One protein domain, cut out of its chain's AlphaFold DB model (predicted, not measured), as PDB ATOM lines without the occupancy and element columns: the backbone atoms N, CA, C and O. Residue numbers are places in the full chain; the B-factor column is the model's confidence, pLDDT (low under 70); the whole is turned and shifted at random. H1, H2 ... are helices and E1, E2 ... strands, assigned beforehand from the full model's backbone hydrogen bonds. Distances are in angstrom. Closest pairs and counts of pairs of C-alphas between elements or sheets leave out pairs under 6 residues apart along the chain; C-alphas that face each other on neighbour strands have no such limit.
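What this domain is: This is residues 2 to 98 of the 586 residues of an uncharacterized protein of candidate division Zixibacteria bacterium (UniProt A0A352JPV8). The model is long and thin: a two-stranded hairpin, E1 and E2, with the short helix H1 packed on it, makes one end, and a narrow arm makes the other, its two chain segments paired as the very short strands E3 and E4, with a loop holding H2 at the tip. Helix H3 leads back from the arm toward H1, and residues 24 to 29 of the link from E1 to E2 stick out. The printed part has 97 residues, with three named helices and four named strands in the order H1 E1 E2 E3 H2 E4 H3; E1 and E2 form one antiparallel sheet, E3 and E4 another. The class is mixed, helices and strands, with under half of the residues in named elements. The whole is extended, with a radius of gyration of the C-alphas of 19.7 A and spans of 64 by 28 by 20 A.

How they stand to each other: H1, residues 2 to 9, comes near E1, residues 14 to 21, with the closest C-alphas, those of Asp 5 and Val 17, 6.0 A apart. E1 and E2, residues 36 to 42, form a hairpin, antiparallel at 166 degrees; N 18 and O 39 are 2.9 A apart and N 37 and O 20 are 2.9 A apart, within hydrogen-bond range. E3, residues 50 to 52, and E4, residues 76 to 78, are antiparallel neighbours at 141 degrees, with N 51 and O 77 within hydrogen-bond range at 2.8 A. H3, residues 81 to 91, is close to H1 but not clearly touching it: the closest C-alphas, those of Ile 8 and Phe 88, are 7.0 A apart. H1 and H3 run opposite ways at a shallow tilt of 34.8 degrees, only just short of steep. H3 is apart from E1 and from E2. In H1 and H3 every O i to N i+4 pair is within hydrogen-bond range; H2, residues 66 to 69, is too short for such a pair.

Where its parts are: H1 begins at C-alpha 2, (113.214, 151.662, 98.555), and is 10.4 A long. E1 measures 20.1 A and E2 19.0 A. E3, H2 and E4 have 3, 4 and 3 residues; C-alpha 66, where H2 begins, is at (120.417, 158.994, 144.037). H3, 15.4 A long, ends at C-alpha 91, (111.924, 160.460, 109.961).

The domain as a whole: The outline is a rod, and the two C-alphas farthest apart, those of Pro 27 and Phe 64, are 65.1 A apart. The printed part has no cut. The links E1 to E2, with 14 residues, and E3 to H2, with 13, are long. The mean pLDDT of the printed part is 86.9; residue 70 is under 70, and H2 has a mean of 74.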
ATOM      1  N   GLN A   2     111.868 152.102  98.139       90.06
ATOM      2  CA  GLN A   2     113.214 151.662  98.555       90.06
ATOM      3  C   GLN A   2     113.942 152.655  99.486       90.06
ATOM      4  O   GLN A   2     114.635 152.255 100.419       90.06
ATOM      5  N   TYR A   3     113.762 153.960  99.256       91.38
ATOM      6  CA  TYR A   3     114.285 155.003 100.140       91.38
ATOM      7  C   TYR A   3     113.659 154.965 101.547       91.38
ATOM      8  O   TYR A   3     114.391 154.970 102.531       91.38
ATOM      9  N   GLN A   4     112.330 154.844 101.641       91.56
ATOM     10  CA  GLN A   4     111.604 154.643 102.904       91.56
ATOM     11  C   GLN A   4     112.157 153.436 103.665       91.56
ATOM     12  O   GLN A   4     112.474 153.550 104.846       91.56
ATOM     13  N   ASP A   5     112.313 152.297 102.988       94.50
ATOM     14  CA  ASP A   5     112.738 151.066 103.650       94.50
ATOM     15  C   ASP A   5     114.156 151.205 104.218       94.50
ATOM     16  O   ASP A   5     114.432 150.746 105.326       94.50
ATOM     17  N   ARG A   6     115.040 151.924 103.512       94.88
ATOM     18  CA  ARG A   6     116.389 152.257 103.989       94.88
ATOM     19  C   ARG A   6     116.361 153.157 105.226       94.88
ATOM     20  O   ARG A   6     117.121 152.914 106.161       94.88
ATOM     21  N   VAL A   7     115.492 154.170 105.243       94.38
ATOM     22  CA  VAL A   7     115.328 155.068 106.398       94.38
ATOM     23  C   VAL A   7     114.827 154.286 107.610       94.38
ATOM     24  O   VAL A   7     115.431 154.370 108.674       94.38
ATOM     25  N   ILE A   8     113.798 153.448 107.454       94.62
ATOM     26  CA  ILE A   8     113.283 152.612 108.551       94.62
ATOM     27  C   ILE A   8     114.353 151.619 109.025       94.62
ATOM     28  O   ILE A   8     114.550 151.434 110.223       94.62
ATOM     29  N   LYS A   9     115.107 151.014 108.104       96.19
ATOM     30  CA  LYS A   9     116.163 150.058 108.449       96.19
ATOM     31  C   LYS A   9     117.352 150.697 109.183       96.19
ATOM     32  O   LYS A   9     118.092 149.978 109.849       96.19
ATOM     33  N   SER A  10     117.524 152.019 109.099       95.44
ATOM     34  CA  SER A  10     118.589 152.744 109.811       95.44
ATOM     35  C   SER A  10     118.408 152.769 111.335       95.44
ATOM     36  O   SER A  10     119.367 153.014 112.067       95.44
ATOM     37  N   PHE A  11     117.201 152.489 111.835       95.94
ATOM     38  CA  PHE A  11     116.924 152.478 113.266       95.94
ATOM     39  C   PHE A  11     117.470 151.209 113.944       95.94
ATOM     40  O   PHE A  11     117.229 150.099 113.463       95.94
ATOM     41  N   PRO A  12     118.159 151.333 115.098       94.88
ATOM     42  CA  PRO A  12     118.813 150.200 115.757       94.88
ATOM     43  C   PRO A  12     117.831 149.143 116.277       94.88
ATOM     44  O   PRO A  12     118.224 147.990 116.469       94.88
ATOM     45  N   GLU A  13     116.569 149.517 116.498       95.56
ATOM     46  CA  GLU A  13     115.493 148.626 116.930       95.56
ATOM     47  C   GLU A  13     114.967 147.714 115.800       95.56
ATOM     48  O   GLU A  13     114.244 146.762 116.086       95.56
ATOM     49  N   VAL A  14     115.319 147.959 114.529       96.50
ATOM     50  CA  VAL A  14     114.734 147.279 113.356       96.50
ATOM     51  C   VAL A  14     115.605 146.116 112.848       96.50
ATOM     52  O   VAL A  14     116.753 146.292 112.426       96.50
ATOM     53  N   ILE A  15     115.030 144.907 112.804       96.62
ATOM     54  CA  ILE A  15     115.656 143.689 112.252       96.62
ATOM     55  C   ILE A  15     115.518 143.636 110.734       96.62
ATOM     56  O   ILE A  15     116.505 143.406 110.039       96.62
ATOM     57  N   SER A  16     114.321 143.837 110.198       96.38
ATOM     58  CA  SER A  16     114.064 143.723 108.762       96.38
ATOM     59  C   SER A  16     112.922 144.647 108.352       96.38
ATOM     60  O   SER A  16     112.090 145.039 109.175       96.38
ATOM     61  N   VAL A  17     112.929 145.036 107.080       97.25
ATOM     62  CA  VAL A  17     111.911 145.895 106.478       97.25
ATOM     63  C   VAL A  17     111.532 145.284 105.139       97.25
ATOM     64  O   VAL A  17     112.410 145.026 104.319       97.25
ATOM     65  N   TYR A  18     110.241 145.040 104.939       96.31
ATOM     66  CA  TYR A  18     109.697 144.480 103.709       96.31
ATOM     67  C   TYR A  18     108.612 145.411 103.163       96.31
ATOM     68  O   TYR A  18     107.473 145.396 103.637       96.31
ATOM     69  N   GLY A  19     108.993 146.266 102.215       95.12
ATOM     70  CA  GLY A  19     108.079 147.148 101.498       95.12
ATOM     71  C   GLY A  19     107.321 146.409 100.394       95.12
ATOM     72  O   GLY A  19     107.901 145.631  99.639       95.12
ATOM     73  N   LYS A  20     106.020 146.676 100.285       94.69
ATOM     74  CA  LYS A  20     105.121 146.149  99.255       94.69
ATOM     75  C   LYS A  20     104.351 147.302  98.617       94.69
ATOM     76  O   LYS A  20     103.643 148.031  99.312       94.69
ATOM     77  N   ALA A  21     104.502 147.481  97.305       93.44
ATOM     78  CA  ALA A  21     103.759 148.472  96.526       93.44
ATOM     79  C   ALA A  21     102.658 147.775  95.736       93.44
ATOM     80  O   ALA A  21     102.926 146.781  95.065       93.44
ATOM     81  N   GLY A  22     101.435 148.300  95.793       92.00
ATOM     82  CA  GLY A  22     100.296 147.622  95.187       92.00
ATOM     83  C   GLY A  22      99.946 146.329  95.906       92.00
ATOM     84  O   GLY A  22     100.023 146.251  97.134       92.00
ATOM     85  N   LYS A  23      99.551 145.325  95.131       93.38
ATOM     86  CA  LYS A  23      99.007 144.067  95.630       93.38
ATOM     87  C   LYS A  23      99.935 142.886  95.384       93.38
ATOM     88  O   LYS A  23     100.696 142.874  94.420       93.38
ATOM     89  N   ALA A  24      99.819 141.875  96.236       93.62
ATOM     90  CA  ALA A  24     100.232 140.523  95.887       93.62
ATOM     91  C   ALA A  24      99.242 139.895  94.884       93.62
ATOM     92  O   ALA A  24      98.091 140.328  94.789       93.62
ATOM     93  N   ASP A  25      99.669 138.849  94.173       91.62
ATOM     94  CA  ASP A  25      98.819 138.077  93.252       91.62
ATOM     95  C   ASP A  25      97.840 137.179  94.023       91.62
ATOM     96  O   ASP A  25      97.919 135.953  94.027       91.62
ATOM     97  N   THR A  26      96.925 137.815  94.752       94.88
ATOM     98  CA  THR A  26      95.887 137.165  95.545       94.88
ATOM     99  C   THR A  26      94.634 138.042  95.614       94.88
ATOM    100  O   THR A  26      94.749 139.266  95.726       94.88
ATOM    101  N   PRO A  27      93.422 137.455  95.596       92.38
ATOM    102  CA  PRO A  27      92.177 138.214  95.730       92.38
ATOM    103  C   PRO A  27      92.019 138.959  97.063       92.38
ATOM    104  O   PRO A  27      91.189 139.854  97.168       92.38
ATOM    105  N   THR A  28      92.788 138.598  98.094       92.12
ATOM    106  CA  THR A  28      92.680 139.204  99.434       92.12
ATOM    107  C   THR A  28      93.359 140.570  99.551       92.12
ATOM    108  O   THR A  28      93.237 141.223 100.587       92.12
ATOM    109  N   ASP A  29      94.062 141.014  98.506       91.50
ATOM    110  CA  ASP A  29      94.851 142.241  98.503       91.50
ATOM    111  C   ASP A  29      94.420 143.174  97.356       91.50
ATOM    112  O   ASP A  29      94.909 143.061  96.232       91.50
ATOM    113  N   PRO A  30      93.488 144.111  97.603       88.88
ATOM    114  CA  PRO A  30      93.017 145.050  96.586       88.88
ATOM    115  C   PRO A  30      93.878 146.325  96.493       88.88
ATOM    116  O   PRO A  30      93.433 147.327  95.933       88.88
ATOM    117  N   ALA A  31      95.083 146.346  97.077       90.44
ATOM    118  CA  ALA A  31      95.875 147.568  97.181       90.44
ATOM    119  C   ALA A  31      96.333 148.102  95.799       90.44
ATOM    120  O   ALA A  31      96.958 147.372  95.022       90.44
ATOM    121  N   PRO A  32      96.075 149.387  95.478       89.25
ATOM    122  CA  PRO A  32      96.566 150.011  94.252       89.25
ATOM    123  C   PRO A  32      98.067 150.305  94.345       89.25
ATOM    124  O   PRO A  32      98.606 150.464  95.436       89.25
ATOM    125  N   LEU A  33      98.748 150.464  93.204       88.00
ATOM    126  CA  LEU A  33     100.195 150.759  93.154       88.00
ATOM    127  C   LEU A  33     100.607 152.050  93.884       88.00
ATOM    128  O   LEU A  33     101.755 152.180  94.301       88.00
ATOM    129  N   SER A  34      99.682 153.000  94.045       85.69
ATOM    130  CA  SER A  34      99.888 154.225  94.829       85.69
ATOM    131  C   SER A  34      99.911 153.979  96.341       85.69
ATOM    132  O   SER A  34     100.386 154.828  97.094       85.69
ATOM    133  N   MET A  35      99.408 152.831  96.798       88.56
ATOM    134  CA  MET A  35      99.402 152.430  98.195       88.56
ATOM    135  C   MET A  35     100.629 151.580  98.507       88.56
ATOM    136  O   MET A  35     100.956 150.623  97.801       88.56
ATOM    137  N   LEU A  36     101.289 151.935  99.605       91.00
ATOM    138  CA  LEU A  36     102.467 151.246 100.096       91.00
ATOM    139  C   LEU A  36     102.166 150.639 101.460       91.00
ATOM    140  O   LEU A  36     101.673 151.322 102.358       91.00
ATOM    141  N   GLU A  37     102.497 149.366 101.617       93.44
ATOM    142  CA  GLU A  37     102.475 148.683 102.903       93.44
ATOM    143  C   GLU A  37     103.885 148.199 103.214       93.44
ATOM    144  O   GLU A  37     104.469 147.440 102.446       93.44
ATOM    145  N   THR A  38     104.432 148.618 104.350       94.62
ATOM    146  CA  THR A  38     105.768 148.199 104.774       94.62
ATOM    147  C   THR A  38     105.661 147.409 106.069       94.62
ATOM    148  O   THR A  38     105.205 147.921 107.091       94.62
ATOM    149  N   MET A  39     106.100 146.154 106.030       95.75
ATOM    150  CA  MET A  39     106.192 145.291 107.204       95.75
ATOM    151  C   MET A  39     107.547 145.506 107.873       95.75
ATOM    152  O   MET A  39     108.593 145.284 107.264       95.75
ATOM    153  N   VAL A  40     107.528 145.946 109.131       96.12
ATOM    154  CA  VAL A  40     108.735 146.240 109.916       96.12
ATOM    155  C   VAL A  40     108.857 145.220 111.038       96.12
ATOM    156  O   VAL A  40     107.998 145.152 111.918       96.12
ATOM    157  N   GLN A  41     109.930 144.435 111.024       95.88
ATOM    158  CA  GLN A  41     110.244 143.509 112.105       95.88
ATOM    159  C   GLN A  41     111.196 144.177 113.092       95.88
ATOM    160  O   GLN A  41     112.254 144.680 112.711       95.88
ATOM    161  N   LEU A  42     110.832 144.160 114.370       94.94
ATOM    162  CA  LEU A  42     111.594 144.795 115.442       94.94
ATOM    163  C   LEU A  42     112.329 143.762 116.283       94.94
ATOM    164  O   LEU A  42     111.893 142.616 116.401       94.94
ATOM    165  N   LYS A  43     113.423 144.201 116.902       93.50
ATOM    166  CA  LYS A  43     114.140 143.431 117.916       93.50
ATOM    167  C   LYS A  43     113.251 143.159 119.130       93.50
ATOM    168  O   LYS A  43     112.331 143.941 119.400       93.50
ATOM    169  N   PRO A  44     113.535 142.096 119.894       90.38
ATOM    170  CA  PRO A  44     112.985 141.924 121.233       90.38
ATOM    171  C   PRO A  44     113.157 143.194 122.092       90.38
ATOM    172  O   PRO A  44     114.172 143.884 122.006       90.38
ATOM    173  N   ARG A  45     112.155 143.535 122.921       84.44
ATOM    174  CA  ARG A  45     112.120 144.814 123.675       84.44
ATOM    175  C   ARG A  45     113.285 145.005 124.653       84.44
ATOM    176  O   ARG A  45     113.625 146.136 124.979       84.44
ATOM    177  N   ASN A  46     113.878 143.919 125.135       85.56
ATOM    178  CA  ASN A  46     115.056 143.927 126.006       85.56
ATOM    179  C   ASN A  46     116.334 144.401 125.289       85.56
ATOM    180  O   ASN A  46     117.254 144.858 125.957       85.56
ATOM    181  N   GLU A  47     116.385 144.328 123.958       89.31
ATOM    182  CA  GLU A  47     117.518 144.786 123.139       89.31
ATOM    183  C   GLU A  47     117.341 146.215 122.613       89.31
ATOM    184  O   GLU A  47     118.178 146.730 121.868       89.31
ATOM    185  N   TRP A  48     116.229 146.868 122.948       91.31
ATOM    186  CA  TRP A  48     116.000 148.239 122.526       91.31
ATOM    187  C   TRP A  48     116.925 149.192 123.281       91.31
ATOM    188  O   TRP A  48     117.266 148.969 124.444       91.31
ATOM    189  N   ARG A  49     117.314 150.293 122.625       90.50
ATOM    190  CA  ARG A  49     118.196 151.278 123.257       90.50
ATOM    191  C   ARG A  49     117.559 151.848 124.520       90.50
ATOM    192  O   ARG A  49     116.344 152.071 124.591       90.50
ATOM    193  N   LYS A  50     118.412 152.133 125.497       88.94
ATOM    194  CA  LYS A  50     118.030 152.876 126.692       88.94
ATOM    195  C   LYS A  50     118.086 154.370 126.392       88.94
ATOM    196  O   LYS A  50     118.965 154.833 125.669       88.94
ATOM    197  N   ILE A  51     117.107 155.096 126.903       83.94
ATOM    198  CA  ILE A  51     117.026 156.549 126.862       83.94
ATOM    199  C   ILE A  51     117.146 157.031 128.302       83.94
ATOM    200  O   ILE A  51     116.444 156.525 129.183       83.94
ATOM    201  N   HIS A  52     118.030 158.001 128.510       81.12
ATOM    202  CA  HIS A  52     118.143 158.703 129.775       81.12
ATOM    203  C   HIS A  52     116.936 159.625 129.948       81.12
ATOM    204  O   HIS A  52     116.607 160.403 129.050       81.12
ATOM    205  N   THR A  53     116.251 159.512 131.079       74.44
ATOM    206  CA  THR A  53     115.127 160.375 131.435       74.44
ATOM    207  C   THR A  53     115.339 160.963 132.813       74.44
ATOM    208  O   THR A  53     115.355 160.225 133.800       74.44
ATOM    209  N   ASP A  54     115.431 162.291 132.868       73.75
ATOM    210  CA  ASP A  54     115.520 163.026 134.123       73.75
ATOM    211  C   ASP A  54     114.290 162.720 134.980       73.75
ATOM    212  O   ASP A  54     113.136 162.895 134.568       73.75
ATOM    213  N   ARG A  55     114.528 162.205 136.185       80.44
ATOM    214  CA  ARG A  55     113.476 161.964 137.170       80.44
ATOM    215  C   ARG A  55     113.308 163.193 138.050       80.44
ATOM    216  O   ARG A  55     114.179 164.052 138.142       80.44
ATOM    217  N   TRP A  56     112.192 163.231 138.773       76.31
ATOM    218  CA  TRP A  56     111.881 164.291 139.733       76.31
ATOM    219  C   TRP A  56     112.978 164.490 140.793       76.31
ATOM    220  O   TRP A  56     113.102 165.588 141.320       76.31
ATOM    221  N   TYR A  57     113.782 163.460 141.089       72.81
ATOM    222  CA  TYR A  57     114.922 163.530 142.008       72.81
ATOM    223  C   TYR A  57     116.260 163.833 141.315       72.81
ATOM    224  O   TYR A  57     117.205 164.243 141.984       72.81
ATOM    225  N   SER A  58     116.369 163.685 139.991       72.69
ATOM    226  CA  SER A  58     117.634 163.843 139.261       72.69
ATOM    227  C   SER A  58     118.189 165.269 139.341       72.69
ATOM    228  O   SER A  58     119.411 165.433 139.355       72.69
ATOM    229  N   GLY A  59     117.303 166.270 139.461       72.94
ATOM    230  CA  GLY A  59     117.653 167.693 139.525       72.94
ATOM    231  C   GLY A  59     117.987 168.251 140.915       72.94
ATOM    232  O   GLY A  59     118.688 169.254 140.990       72.94
ATOM    233  N   TRP A  60     117.526 167.634 142.011       76.31
ATOM    234  CA  TRP A  60     117.743 168.158 143.375       76.31
ATOM    235  C   TRP A  60     118.436 167.177 144.330       76.31
ATOM    236  O   TRP A  60     118.966 167.611 145.351       76.31
ATOM    237  N   ALA A  61     118.456 165.872 144.036       72.75
ATOM    238  CA  ALA A  61     119.036 164.882 144.936       72.75
ATOM    239  C   ALA A  61     120.575 164.868 144.839       72.75
ATOM    240  O   ALA A  61     121.121 164.602 143.760       72.75
ATOM    241  N   PRO A  62     121.294 165.072 145.957       75.25
ATOM    242  CA  PRO A  62     122.734 164.860 146.022       75.25
ATOM    243  C   PRO A  62     123.115 163.420 145.648       75.25
ATOM    244  O   PRO A  62     122.344 162.480 145.862       75.25
ATOM    245  N   GLY A  63     124.339 163.222 145.149       74.19
ATOM    246  CA  GLY A  63     124.821 161.929 144.637       74.19
ATOM    247  C   GLY A  63     124.772 160.752 145.624       74.19
ATOM    248  O   GLY A  63     124.798 159.611 145.183       74.19
ATOM    249  N   PHE A  64     124.639 160.999 146.932       79.56
ATOM    250  CA  PHE A  64     124.473 159.950 147.946       79.56
ATOM    251  C   PHE A  64     123.019 159.477 148.121       79.56
ATOM    252  O   PHE A  64     122.793 158.377 148.613       79.56
ATOM    253  N   ILE A  65     122.030 160.279 147.704       75.19
ATOM    254  CA  ILE A  65     120.600 159.936 147.781       75.19
ATOM    255  C   ILE A  65     120.131 159.256 146.487       75.19
ATOM    256  O   ILE A  65     119.278 158.370 146.519       75.19
ATOM    257  N   LYS A  66     120.728 159.611 145.340       71.81
ATOM    258  CA  LYS A  66     120.417 158.994 144.037       71.81
ATOM    259  C   LYS A  66     120.446 157.451 144.051       71.81
ATOM    260  O   LYS A  66     119.501 156.865 143.527       71.81
ATOM    261  N   PRO A  67     121.414 156.765 144.697       76.38
ATOM    262  CA  PRO A  67     121.464 155.302 144.762       76.38
ATOM    263  C   PRO A  67     120.283 154.659 145.503       76.38
ATOM    264  O   PRO A  67     120.001 153.488 145.275       76.38
ATOM    265  N   ILE A  68     119.581 155.403 146.367       77.94
ATOM    266  CA  ILE A  68     118.404 154.914 147.104       77.94
ATOM    267  C   ILE A  68     117.166 154.913 146.197       77.94
ATOM    268  O   ILE A  68     116.345 153.998 146.260       77.94
ATOM    269  N   PHE A  69     117.034 155.918 145.324       71.75
ATOM    270  CA  PHE A  69     115.889 156.055 144.415       71.75
ATOM    271  C   PHE A  69     116.085 155.355 143.067       71.75
ATOM    272  O   PHE A  69     115.100 154.944 142.446       71.75
ATOM    273  N   HIS A  70     117.332 155.161 142.633       69.88
ATOM    274  CA  HIS A  70     117.679 154.524 141.361       69.88
ATOM    275  C   HIS A  70     117.072 153.114 141.152       69.88
ATOM    276  O   HIS A  70     116.646 152.827 140.034       69.88
ATOM    277  N   PRO A  71     116.953 152.232 142.170       74.94
ATOM    278  CA  PRO A  71     116.322 150.917 142.009       74.94
ATOM    279  C   PRO A  71     114.820 150.982 141.699       74.94
ATOM    280  O   PRO A  71     114.306 150.134 140.972       74.94
ATOM    281  N   PHE A  72     114.115 151.981 142.235       70.25
ATOM    282  CA  PHE A  72     112.665 152.128 142.068       70.25
ATOM    283  C   PHE A  72     112.304 152.975 140.844       70.25
ATOM    284  O   PHE A  72     111.308 152.712 140.172       70.25
ATOM    285  N   TRP A  73     113.134 153.967 140.522       70.69
ATOM    286  CA  TRP A  73     112.956 154.851 139.375       70.69
ATOM    287  C   TRP A  73     114.274 155.026 138.626       70.69
ATOM    288  O   TRP A  73     114.887 156.085 138.745       70.69
ATOM    289  N   PRO A  74     114.710 154.037 137.832       75.56
ATOM    290  CA  PRO A  74     115.940 154.163 137.064       75.56
ATOM    291  C   PRO A  74     115.871 155.369 136.115       75.56
ATOM    292  O   PRO A  74     114.824 155.649 135.503       75.56
ATOM    293  N   GLU A  75     116.989 156.094 136.030       76.50
ATOM    294  CA  GLU A  75     117.160 157.229 135.113       76.50
ATOM    295  C   GLU A  75     117.226 156.724 133.663       76.50
ATOM    296  O   GLU A  75     116.605 157.306 132.772       76.50
ATOM    297  N   ASP A  76     117.842 155.559 133.448       79.50
ATOM    298  CA  ASP A  76     117.877 154.883 132.154       79.50
ATOM    299  C   ASP A  76     116.718 153.896 132.005       79.50
ATOM    300  O   ASP A  76     116.633 152.879 132.702       79.50
ATOM    301  N   ARG A  77     115.840 154.149 131.033       83.62
ATOM    302  CA  ARG A  77     114.751 153.230 130.669       83.62
ATOM    303  C   ARG A  77     114.826 152.822 129.210       83.62
ATOM    304  O   ARG A  77     115.311 153.574 128.374       83.62
ATOM    305  N   THR A  78     114.315 151.642 128.878       85.25
ATOM    306  CA  THR A  78     114.143 151.256 127.472       85.25
ATOM    307  C   THR A  78     113.193 152.232 126.771       85.25
ATOM    308  O   THR A  78     112.230 152.729 127.371       85.25
ATOM    309  N   ILE A  79     113.485 152.542 125.502       88.25
ATOM    310  CA  ILE A  79     112.591 153.357 124.667       88.25
ATOM    311  C   ILE A  79     111.193 152.732 124.642       88.25
ATOM    312  O   ILE A  79     111.034 151.513 124.564       88.25
ATOM    313  N   THR A  80     110.159 153.560 124.733       86.19
ATOM    314  CA  THR A  80     108.783 153.065 124.659       86.19
ATOM    315  C   THR A  80     108.340 152.885 123.216       86.19
ATOM    316  O   THR A  80     108.901 153.453 122.280       86.19
ATOM    317  N   TRP A  81     107.272 152.109 123.030       84.00
ATOM    318  CA  TRP A  81     106.642 151.951 121.722       84.00
ATOM    319  C   TRP A  81     106.233 153.297 121.102       84.00
ATOM    320  O   TRP A  81     106.452 153.518 119.917       84.00
ATOM    321  N   GLN A  82     105.681 154.204 121.908       83.31
ATOM    322  CA  GLN A  82     105.212 155.512 121.446       83.31
ATOM    323  C   GLN A  82     106.368 156.404 120.995       83.31
ATOM    324  O   GLN A  82     106.327 156.920 119.885       83.31
ATOM    325  N   GLU A  83     107.438 156.496 121.786       87.56
ATOM    326  CA  GLU A  83     108.626 157.273 121.413       87.56
ATOM    327  C   GLU A  83     109.309 156.732 120.158       87.56
ATOM    328  O   GLU A  83     109.832 157.499 119.350       87.56
ATOM    329  N   LEU A  84     109.323 155.406 119.984       90.69
ATOM    330  CA  LEU A  84     109.841 154.792 118.767       90.69
ATOM    331  C   LEU A  84     108.976 155.170 117.558       90.69
ATOM    332  O   LEU A  84     109.518 155.573 116.532       90.69
ATOM    333  N   LEU A  85     107.648 155.100 117.699       89.31
ATOM    334  CA  LEU A  85     106.715 155.527 116.658       89.31
ATOM    335  C   LEU A  85     106.852 157.015 116.322       89.31
ATOM    336  O   LEU A  85     106.837 157.353 115.148       89.31
ATOM    337  N   ASP A  86     107.023 157.896 117.309       88.75
ATOM    338  CA  ASP A  86     107.248 159.328 117.066       88.75
ATOM    339  C   ASP A  86     108.550 159.565 116.291       88.75
ATOM    340  O   ASP A  86     108.613 160.413 115.400       88.75
ATOM    341  N   LYS A  87     109.607 158.805 116.600       91.44
ATOM    342  CA  LYS A  87     110.872 158.882 115.860       91.44
ATOM    343  C   LYS A  87     110.735 158.363 114.432       91.44
ATOM    344  O   LYS A  87     111.276 158.988 113.521       91.44
ATOM    345  N   PHE A  88     110.009 157.265 114.229       92.12
ATOM    346  CA  PHE A  88     109.696 156.766 112.892       92.12
ATOM    347  C   PHE A  88     108.881 157.779 112.096       92.12
ATOM    348  O   PHE A  88     109.256 158.109 110.976       92.12
ATOM    349  N   ASP A  89     107.814 158.315 112.684       90.31
ATOM    350  CA  ASP A  89     106.928 159.268 112.023       90.31
ATOM    351  C   ASP A  89     107.671 160.539 111.600       90.31
ATOM    352  O   ASP A  89     107.566 160.970 110.454       90.31
ATOM    353  N   ASN A  90     108.515 161.083 112.482       91.19
ATOM    354  CA  ASN A  90     109.332 162.255 112.176       91.19
ATOM    355  C   ASN A  90     110.363 162.004 111.067       91.19
ATOM    356  O   ASN A  90     110.573 162.884 110.234       91.19
ATOM    357  N   ALA A  91     110.984 160.821 111.025       92.12
ATOM    358  CA  ALA A  91     111.924 160.460 109.961       92.12
ATOM    359  C   ALA A  91     111.237 160.189 108.610       92.12
ATOM    360  O   ALA A  91     111.882 160.230 107.565       92.12
ATOM    361  N   MET A  92     109.930 159.922 108.629       90.25
ATOM    362  CA  MET A  92     109.131 159.497 107.479       90.25
ATOM    363  C   MET A  92     108.301 160.627 106.852       90.25
ATOM    364  O   MET A  92     107.374 160.369 106.085       90.25
ATOM    365  N   LYS A  93     108.612 161.891 107.148       87.50
ATOM    366  CA  LYS A  93     107.918 163.059 106.580       87.50
ATOM    367  C   LYS A  93     108.360 163.326 105.138       87.50
ATOM    368  O   LYS A  93     109.163 164.219 104.881       87.50
ATOM    369  N   PHE A  94     107.840 162.544 104.192       87.69
ATOM    370  CA  PHE A  94     108.045 162.786 102.763       87.69
ATOM    371  C   PHE A  94     106.958 163.700 102.182       87.69
ATOM    372  O   PHE A  94     105.786 163.566 102.544       87.69
ATOM    373  N   PRO A  95     107.307 164.615 101.256       87.06
ATOM    374  CA  PRO A  95     106.317 165.437 100.568       87.06
ATOM    375  C   PRO A  95     105.251 164.584  99.868       87.06
ATOM    376  O   PRO A  95     105.573 163.668  99.111       87.06
ATOM    377  N   GLY A  96     103.977 164.893 100.120       83.19
ATOM    378  CA  GLY A  96     102.831 164.199  99.519       83.19
ATOM    379  C   GLY A  96     102.515 162.822 100.115       83.19
ATOM    380  O   GLY A  96     101.651 162.128  99.587       83.19
ATOM    381  N   TRP A  97     103.198 162.406 101.185       85.19
ATOM    382  CA  TRP A  97     102.966 161.120 101.842       85.19
ATOM    383  C   TRP A  97     102.328 161.320 103.207       85.19
ATOM    384  O   TRP A  97     102.737 162.184 103.979       85.19
ATOM    385  N   THR A  98     101.347 160.475 103.518       87.44
ATOM    386  CA  THR A  98     100.736 160.432 104.847       87.44
ATOM    387  C   THR A  98     101.043 159.094 105.493       87.44
ATOM    388  O   THR A  98     100.712 158.044 104.942       87.44
TER     389      THR A  98